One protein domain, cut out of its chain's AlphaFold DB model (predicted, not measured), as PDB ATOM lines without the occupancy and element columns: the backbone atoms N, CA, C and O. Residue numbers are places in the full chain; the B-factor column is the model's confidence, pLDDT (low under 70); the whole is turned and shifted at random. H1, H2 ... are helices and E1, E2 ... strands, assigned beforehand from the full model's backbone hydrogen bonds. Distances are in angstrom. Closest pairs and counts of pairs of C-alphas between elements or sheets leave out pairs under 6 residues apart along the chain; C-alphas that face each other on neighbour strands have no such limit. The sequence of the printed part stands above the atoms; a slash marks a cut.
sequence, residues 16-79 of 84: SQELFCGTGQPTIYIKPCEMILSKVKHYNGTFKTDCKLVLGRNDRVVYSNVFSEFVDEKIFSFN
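AT A GLANCE: This is residues 16 to 79 of the 84 residues of an uncharacterized protein of Chitinophaga oryziterrae (UniProt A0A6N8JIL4). A long stretch without named elements, residues 16 to 46, leads into one long two-stranded hairpin, E1 and E2, with a short helix, H1, at the hairpin's open end, away from its turn. Residues 16 to 28 lie toward the turn end of the hairpin, residues 29 to 35 stick out as a loop, and the chain then runs back along the hairpin's length to the start of E1. The printed part has 64 residues, with two named strands and one named helix in the order E1, E2, H1; the sheet has the order E1 - E2 and is antiparallel. The class is mixed, helices and strands, with under half of the residues in named elements. The whole is loose, with a radius of gyration of the C-alphas of 14.9 A, and elongated, spanning 41 by 23 by 21 A.

HOW THE PARTS SIT: Residues 16 to 46 hold no named element, and within them residues 29 to 35 stand free. E1, residues 47 to 57, and E2, residues 60 to 71, are antiparallel neighbours with 162 degrees between their directions, and they form a hairpin. C-alphas 52 and 66 face each other at 4.4 A. N 49 and O 69 are 2.8 A apart and N 65 and O 53 are 3.0 A apart, both within hydrogen-bond range. E2 bends by 70 degrees at residue 68. A tight link of one residue leads from E2 to H1, residues 73 to 79. The closest C-alphas of E1 and H1 are those of Phe 47 and Glu 73, 6.3 A apart. In H1, 0 of 3 O i to N i+4 pairs are within hydrogen-bond range, against 3 of 4 O i to N i+3 pairs.

IN THESE COORDINATES: The printed part begins with C-alpha 16 at (140.529, 70.462, 338.893). E1, Phe 47 to Arg 57, begins with its C-alpha at (114.064, 72.194, 326.487) and is 31.6 A long from first to last C-alpha. E2, Arg 60 to Val 71, the longest strand by residues, measures 28.1 A. H1, Glu 73 to Asn 79, measures 11.2 A and ends with C-alpha 79 at (129.749, 72.132, 321.861).

THE WHOLE: The two C-alphas farthest apart are those of Pro 32 and Ser 77, 42.7 A. The printed part, residues 16 to 79 of a chain of 84, has no cut. The links from E1 to E2 and from E2 to H1 are both tight. The mean pLDDT of the printed part is 76.9, and the model's confidence is under 70 at residues 16 to 28 and at residues 78 to 79, which belong to H1.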
ATOM      1  N   SER A  16     139.080  70.677 338.966       55.97
ATOM      2  CA  SER A  16     140.529  70.462 338.893       55.97
ATOM      3  C   SER A  16     141.190  71.057 337.645       55.97
ATOM      4  O   SER A  16     142.355  71.439 337.713       55.97
ATOM      5  N   GLN A  17     140.476  71.135 336.521       60.03
ATOM      6  CA  GLN A  17     140.939  71.760 335.274       60.03
ATOM      7  C   GLN A  17     140.791  73.285 335.301       60.03
ATOM      8  O   GLN A  17     141.560  73.973 334.637       60.03
ATOM      9  N   GLU A  18     139.852  73.827 336.078       58.38
ATOM     10  CA  GLU A  18     139.635  75.277 336.151       58.38
ATOM     11  C   GLU A  18     140.617  76.000 337.089       58.38
ATOM     12  O   GLU A  18     140.581  77.224 337.162       58.38
ATOM     13  N   LEU A  19     141.499  75.280 337.809       52.25
ATOM     14  CA  LEU A  19     142.484  75.801 338.788       52.25
ATOM     15  C   LEU A  19     141.889  76.680 339.916       52.25
ATOM     16  O   LEU A  19     142.593  77.068 340.848       52.25
ATOM     17  N   PHE A  20     140.586  76.948 339.872       49.03
ATOM     18  CA  PHE A  20     139.815  77.778 340.780       49.03
ATOM     19  C   PHE A  20     138.977  76.890 341.697       49.03
ATOM     20  O   PHE A  20     137.756  76.802 341.607       49.03
ATOM     21  N   CYS A  21     139.630  76.267 342.669       54.09
ATOM     22  CA  CYS A  21     138.968  76.130 343.957       54.09
ATOM     23  C   CYS A  21     139.406  77.332 344.802       54.09
ATOM     24  O   CYS A  21     140.549  77.777 344.699       54.09
ATOM     25  N   GLY A  22     138.541  77.869 345.667       52.69
ATOM     26  CA  GLY A  22     138.882  79.016 346.530       52.69
ATOM     27  C   GLY A  22     140.084  78.794 347.468       52.69
ATOM     28  O   GLY A  22     140.453  79.699 348.206       52.69
ATOM     29  N   THR A  23     140.693  77.602 347.442       57.88
ATOM     30  CA  THR A  23     141.897  77.224 348.195       57.88
ATOM     31  C   THR A  23     143.174  77.166 347.340       57.88
ATOM     32  O   THR A  23     144.253  76.967 347.889       57.88
ATOM     33  N   GLY A  24     143.082  77.316 346.011       57.66
ATOM     34  CA  GLY A  24     144.219  77.214 345.084       57.66
ATOM     35  C   GLY A  24     144.823  75.807 344.944       57.66
ATOM     36  O   GLY A  24     145.877  75.656 344.333       57.66
ATOM     37  N   GLN A  25     144.189  74.773 345.510       59.56
ATOM     38  CA  GLN A  25     144.649  73.383 345.433       59.56
ATOM     39  C   GLN A  25     143.766  72.537 344.501       59.56
ATOM     40  O   GLN A  25     142.566  72.420 344.737       59.56
ATOM     41  N   PRO A  26     144.322  71.832 343.500       57.00
ATOM     42  CA  PRO A  26     143.531  71.016 342.569       57.00
ATOM     43  C   PRO A  26     142.833  69.825 343.248       57.00
ATOM     44  O   PRO A  26     142.000  69.150 342.648       57.00
ATOM     45  N   THR A  27     143.185  69.529 344.500       63.50
ATOM     46  CA  THR A  27     142.626  68.442 345.299       63.50
ATOM     47  C   THR A  27     142.394  68.934 346.719       63.50
ATOM     48  O   THR A  27     143.289  69.515 347.325       63.50
ATOM     49  N   ILE A  28     141.204  68.668 347.258       68.94
ATOM     50  CA  ILE A  28     140.834  69.015 348.631       68.94
ATOM     51  C   ILE A  28     140.723  67.715 349.433       68.94
ATOM     52  O   ILE A  28     140.021  66.783 349.032       68.94
ATOM     53  N   TYR A  29     141.425  67.642 350.564       73.44
ATOM     54  CA  TYR A  29     141.279  66.548 351.523       73.44
ATOM     55  C   TYR A  29     140.155  66.875 352.503       73.44
ATOM     56  O   TYR A  29     140.190  67.916 353.148       73.44
ATOM     57  N   ILE A  30     139.190  65.965 352.625       74.44
ATOM     58  CA  ILE A  30     138.040  66.098 353.527       74.44
ATOM     59  C   ILE A  30     138.317  65.237 354.755       74.44
ATOM     60  O   ILE A  30     138.500  64.019 354.635       74.44
ATOM     61  N   LYS A  31     138.382  65.855 355.930       81.25
ATOM     62  CA  LYS A  31     138.534  65.158 357.210       81.25
ATOM     63  C   LYS A  31     137.218  64.488 357.628       81.25
ATOM     64  O   LYS A  31     136.148  64.850 357.134       81.25
ATOM     65  N   PRO A  32     137.261  63.522 358.563       85.88
ATOM     66  CA  PRO A  32     136.043  63.020 359.188       85.88
ATOM     67  C   PRO A  32     135.169  64.177 359.698       85.88
ATOM     68  O   PRO A  32     135.685  65.113 360.306       85.88
ATOM     69  N   CYS A  33     133.860  64.095 359.442       86.62
ATOM     70  CA  CYS A  33     132.844  65.108 359.773       86.62
ATOM     71  C   CYS A  33     132.868  66.412 358.950       86.62
ATOM     72  O   CYS A  33     132.041  67.286 359.205       86.62
ATOM     73  N   GLU A  34     133.739  66.554 357.948       78.56
ATOM     74  CA  GLU A  34     133.648  67.650 356.974       78.56
ATOM     75  C   GLU A  34     132.688  67.291 355.823       78.56
ATOM     76  O   GLU A  34     132.501  66.122 355.479       78.56
ATOM     77  N   MET A  35     132.058  68.305 355.223       74.00
ATOM     78  CA  MET A  35     131.049  68.147 354.171       74.00
ATOM     79  C   MET A  35     131.397  69.011 352.960       74.00
ATOM     80  O   MET A  35     131.755  70.178 353.111       74.00
ATOM     81  N   ILE A  36     131.230  68.461 351.754       74.44
ATOM     82  CA  ILE A  36     131.203  69.272 350.535       74.44
ATOM     83  C   ILE A  36     129.782  69.778 350.334       74.44
ATOM     84  O   ILE A  36     128.853  68.992 350.152       74.44
ATOM     85  N   LEU A  37     129.638  71.097 350.296       71.38
ATOM     86  CA  LEU A  37     128.436  71.752 349.810       71.38
ATOM     87  C   LEU A  37     128.706  72.231 348.389       71.38
ATOM     88  O   LEU A  37     129.573  73.072 348.167       71.38
ATOM     89  N   SER A  38     127.965  71.680 347.431       70.38
ATOM     90  CA  SER A  38     127.969  72.169 346.055       70.38
ATOM     91  C   SER A  38     126.675  72.923 345.783       70.38
ATOM     92  O   SER A  38     125.597  72.493 346.201       70.38
ATOM     93  N   LYS A  39     126.779  74.054 345.086       70.44
ATOM     94  CA  LYS A  39     125.624  74.806 344.602       70.44
ATOM     95  C   LYS A  39     125.419  74.463 343.136       70.44
ATOM     96  O   LYS A  39     126.247  74.808 342.303       70.44
ATOM     97  N   VAL A  40     124.285  73.848 342.823       72.31
ATOM     98  CA  VAL A  40     123.848  73.704 341.434       72.31
ATOM     99  C   VAL A  40     123.173  75.006 341.020       72.31
ATOM    100  O   VAL A  40     122.254  75.484 341.691       72.31
ATOM    101  N   LYS A  41     123.650  75.617 339.934       75.19
ATOM    102  CA  LYS A  41     122.936  76.713 339.284       75.19
ATOM    103  C   LYS A  41     121.985  76.103 338.263       75.19
ATOM    104  O   LYS A  41     122.411  75.403 337.352       75.19
ATOM    105  N   HIS A  42     120.705  76.377 338.450       80.56
ATOM    106  CA  HIS A  42     119.657  75.945 337.543       80.56
ATOM    107  C   HIS A  42     119.711  76.758 336.250       80.56
ATOM    108  O   HIS A  42     119.903  77.981 336.285       80.56
ATOM    109  N   TYR A  43     119.595  76.066 335.121       81.12
ATOM    110  CA  TYR A  43     119.492  76.720 333.822       81.12
ATOM    111  C   TYR A  43     118.046  77.178 333.615       81.12
ATOM    112  O   TYR A  43     117.136  76.786 334.342       81.12
ATOM    113  N   ASN A  44     117.839  78.070 332.655       83.25
ATOM    114  CA  ASN A  44     116.505  78.490 332.261       83.25
ATOM    115  C   ASN A  44     116.357  78.288 330.754       83.25
ATOM    116  O   ASN A  44     117.280  78.591 329.996       83.25
ATOM    117  N   GLY A  45     115.203  77.784 330.334       90.44
ATOM    118  CA  GLY A  45     114.855  77.589 328.937       90.44
ATOM    119  C   GLY A  45     113.618  76.719 328.781       90.44
ATOM    120  O   GLY A  45     112.843  76.537 329.717       90.44
ATOM    121  N   THR A  46     113.405  76.205 327.576       91.88
ATOM    122  CA  THR A  46     112.192  75.455 327.216       91.88
ATOM    123  C   THR A  46     112.456  73.975 326.973       91.88
ATOM    124  O   THR A  46     111.517  73.180 326.995       91.88
ATOM    125  N   PHE A  47     113.714  73.578 326.773       90.88
ATOM    126  CA  PHE A  47     114.064  72.194 326.487       90.88
ATOM    127  C   PHE A  47     114.314  71.422 327.773       90.88
ATOM    128  O   PHE A  47     115.240  71.728 328.523       90.88
ATOM    129  N   LYS A  48     113.489  70.404 328.022       92.81
ATOM    130  CA  LYS A  48     113.644  69.526 329.179       92.81
ATOM    131  C   LYS A  48     114.683  68.445 328.886       92.81
ATOM    132  O   LYS A  48     114.527  67.682 327.938       92.81
ATOM    133  N   THR A  49     115.694  68.328 329.738       92.94
ATOM    134  CA  THR A  49     116.762  67.329 329.613       92.94
ATOM    135  C   THR A  49     117.199  66.777 330.966       92.94
ATOM    136  O   THR A  49     116.864  67.326 332.013       92.94
ATOM    137  N   ASP A  50     117.963  65.686 330.947       93.44
ATOM    138  CA  ASP A  50     118.603  65.152 332.143       93.44
ATOM    139  C   ASP A  50     120.002  65.755 332.321       93.44
ATOM    140  O   ASP A  50     120.882  65.679 331.454       93.44
ATOM    141  N   CYS A  51     120.232  66.296 333.507       89.44
ATOM    142  CA  CYS A  51     121.521  66.731 334.007       89.44
ATOM    143  C   CYS A  51     122.088  65.690 334.971       89.44
ATOM    144  O   CYS A  51     121.361  64.918 335.596       89.44
ATOM    145  N   LYS A  52     123.417  65.647 335.075       88.94
ATOM    146  CA  LYS A  52     124.116  64.737 335.980       88.94
ATOM    147  C   LYS A  52     125.222  65.495 336.688       88.94
ATOM    148  O   LYS A  52     126.141  65.974 336.031       88.94
ATOM    149  N   LEU A  53     125.128  65.563 338.011       84.75
ATOM    150  CA  LEU A  53     126.225  65.993 338.863       84.75
ATOM    151  C   LEU A  53     127.132  64.786 339.117       84.75
ATOM    152  O   LEU A  53     126.646  63.700 339.448       84.75
ATOM    153  N   VAL A  54     128.436  64.971 338.938       83.38
ATOM    154  CA  VAL A  54     129.456  63.937 339.145       83.38
ATOM    155  C   VAL A  54     130.571  64.527 339.996       83.38
ATOM    156  O   VAL A  54     131.081  65.599 339.687       83.38
ATOM    157  N   LEU A  55     130.958  63.817 341.054       79.25
ATOM    158  CA  LEU A  55     132.145  64.127 341.845       79.25
ATOM    159  C   LEU A  55     133.134  62.970 341.725       79.25
ATOM    160  O   LEU A  55     132.793  61.816 342.005       79.25
ATOM    161  N   GLY A  56     134.356  63.298 341.310       76.81
ATOM    162  CA  GLY A  56     135.459  62.358 341.159       76.81
ATOM    163  C   GLY A  56     136.534  62.515 342.236       76.81
ATOM    164  O   GLY A  56     136.728  63.597 342.786       76.81
ATOM    165  N   ARG A  57     137.259  61.431 342.515       74.06
ATOM    166  CA  ARG A  57     138.493  61.388 343.309       74.06
ATOM    167  C   ARG A  57     139.427  60.343 342.704       74.06
ATOM    168  O   ARG A  57     139.028  59.186 342.609       74.06
ATOM    169  N   ASN A  58     140.661  60.721 342.363       74.50
ATOM    170  CA  ASN A  58     141.673  59.823 341.779       74.50
ATOM    171  C   ASN A  58     141.103  58.987 340.616       74.50
ATOM    172  O   ASN A  58     141.076  57.759 340.690       74.50
ATOM    173  N   ASP A  59     140.533  59.667 339.619       75.25
ATOM    174  CA  ASP A  59     139.900  59.066 338.432       75.25
ATOM    175  C   ASP A  59     138.698  58.145 338.712       75.25
ATOM    176  O   ASP A  59     138.194  57.463 337.821       75.25
ATOM    177  N   ARG A  60     138.184  58.130 339.949       78.94
ATOM    178  CA  ARG A  60     136.995  57.363 340.336       78.94
ATOM    179  C   ARG A  60     135.839  58.286 340.662       78.94
ATOM    180  O   ARG A  60     135.985  59.208 341.458       78.94
ATOM    181  N   VAL A  61     134.661  57.993 340.123       83.56
ATOM    182  CA  VAL A  61     133.418  58.646 340.548       83.56
ATOM    183  C   VAL A  61     133.061  58.161 341.952       83.56
ATOM    184  O   VAL A  61     132.884  56.964 342.168       83.56
ATOM    185  N   VAL A  62     132.955  59.086 342.904       84.12
ATOM    186  CA  VAL A  62     132.574  58.794 344.299       84.12
ATOM    187  C   VAL A  62     131.150  59.235 344.621       84.12
ATOM    188  O   VAL A  62     130.566  58.774 345.596       84.12
ATOM    189  N   TYR A  63     130.576  60.107 343.794       84.12
ATOM    190  CA  TYR A  63     129.183  60.514 343.888       84.12
ATOM    191  C   TYR A  63     128.639  60.850 342.501       84.12
ATOM    192  O   TYR A  63     129.319  61.480 341.686       84.12
ATOM    193  N   SER A  64     127.392  60.452 342.245       87.31
ATOM    194  CA  SER A  64     126.649  60.891 341.072       87.31
ATOM    195  C   SER A  64     125.161  61.007 341.378       87.31
ATOM    196  O   SER A  64     124.587  60.151 342.048       87.31
ATOM    197  N   ASN A  65     124.535  62.059 340.857       88.94
ATOM    198  CA  ASN A  65     123.096  62.258 340.934       88.94
ATOM    199  C   ASN A  65     122.563  62.794 339.603       88.94
ATOM    200  O   ASN A  65     123.180  63.667 338.992       88.94
ATOM    201  N   VAL A  66     121.434  62.242 339.156       92.19
ATOM    202  CA  VAL A  66     120.732  62.662 337.939       92.19
ATOM    203  C   VAL A  66     119.484  63.434 338.338       92.19
ATOM    204  O   VAL A  66     118.728  62.986 339.198       92.19
ATOM    205  N   PHE A  67     119.265  64.570 337.688       90.81
ATOM    206  CA  PHE A  67     118.110  65.435 337.897       90.81
ATOM    207  C   PHE A  67     117.657  66.014 336.558       90.81
ATOM    208  O   PHE A  67     118.470  66.201 335.654       90.81
ATOM    209  N   SER A  68     116.362  66.280 336.411       92.25
ATOM    210  CA  SER A  68     115.839  66.903 335.194       92.25
ATOM    211  C   SER A  68     115.928  68.419 335.282       92.25
ATOM    212  O   SER A  68     115.698  68.989 336.347       92.25
ATOM    213  N   GLU A  69     116.206  69.054 334.149       91.12
ATOM    214  CA  GLU A  69     116.267  70.503 334.040       91.12
ATOM    215  C   GLU A  69     115.704  71.052 332.734       91.12
ATOM    216  O   GLU A  69     115.594  70.327 331.746       91.12
ATOM    217  N   PHE A  70     115.380  72.345 332.741       91.81
ATOM    218  CA  PHE A  70     115.023  73.114 331.556       91.81
ATOM    219  C   PHE A  70     116.180  74.017 331.119       91.81
ATOM    220  O   PHE A  70     116.684  74.831 331.889       91.81
ATOM    221  N   VAL A  71     116.608  73.881 329.865       89.44
ATOM    222  CA  VAL A  71     117.772  74.591 329.313       89.44
ATOM    223  C   VAL A  71     117.410  75.303 328.012       89.44
ATOM    224  O   VAL A  71     116.468  74.917 327.314       89.44
ATOM    225  N   ASP A  72     118.147  76.365 327.684       88.81
ATOM    226  CA  ASP A  72     118.121  76.949 326.342       88.81
ATOM    227  C   ASP A  72     118.910  76.028 325.403       88.81
ATOM    228  O   ASP A  72     120.083  75.740 325.641       88.81
ATOM    229  N   GLU A  73     118.275  75.561 324.328       84.38
ATOM    230  CA  GLU A  73     118.906  74.646 323.373       84.38
ATOM    231  C   GLU A  73     120.137  75.236 322.678       84.38
ATOM    232  O   GLU A  73     120.965  74.485 322.161       84.38
ATOM    233  N   LYS A  74     120.302  76.564 322.692       85.00
ATOM    234  CA  LYS A  74     121.511  77.230 322.187       85.00
ATOM    235  C   LYS A  74     122.780  76.807 322.922       85.00
ATOM    236  O   LYS A  74     123.875  77.000 322.400       85.00
ATOM    237  N   ILE A  75     122.664  76.220 324.113       79.62
ATOM    238  CA  ILE A  75     123.825  75.708 324.841       79.62
ATOM    239  C   ILE A  75     124.503  74.547 324.098       79.62
ATOM    240  O   ILE A  75     125.708  74.365 324.222       79.62
ATOM    241  N   PHE A  76     123.753  73.804 323.279       80.31
ATOM    242  CA  PHE A  76     124.296  72.691 322.501       80.31
ATOM    243  C   PHE A  76     125.097  73.162 321.284       80.31
ATOM    244  O   PHE A  76     126.059  72.506 320.908       80.31
ATOM    245  N   SER A  77     124.778  74.332 320.722       74.00
ATOM    246  CA  SER A  77     125.500  74.880 319.564       74.00
ATOM    247  C   SER A  77     126.939  75.317 319.857       74.00
ATOM    248  O   SER A  77     127.706  75.474 318.916       74.00
ATOM    249  N   PHE A  78     127.318  75.516 321.123       60.25
ATOM    250  CA  PHE A  78     128.710  75.816 321.488       60.25
ATOM    251  C   PHE A  78     129.598  74.563 321.490       60.25
ATOM    252  O   PHE A  78     130.791  74.664 321.217       60.25
ATOM    253  N   ASN A  79     129.012  73.390 321.742       54.31
ATOM    254  CA  ASN A  79     129.749  72.132 321.861       54.31
ATOM    255  C   ASN A  79     129.899  71.388 320.525       54.31
ATOM    256  O   ASN A  79     130.745  70.510 320.430       54.31
TER     257      ASN A  79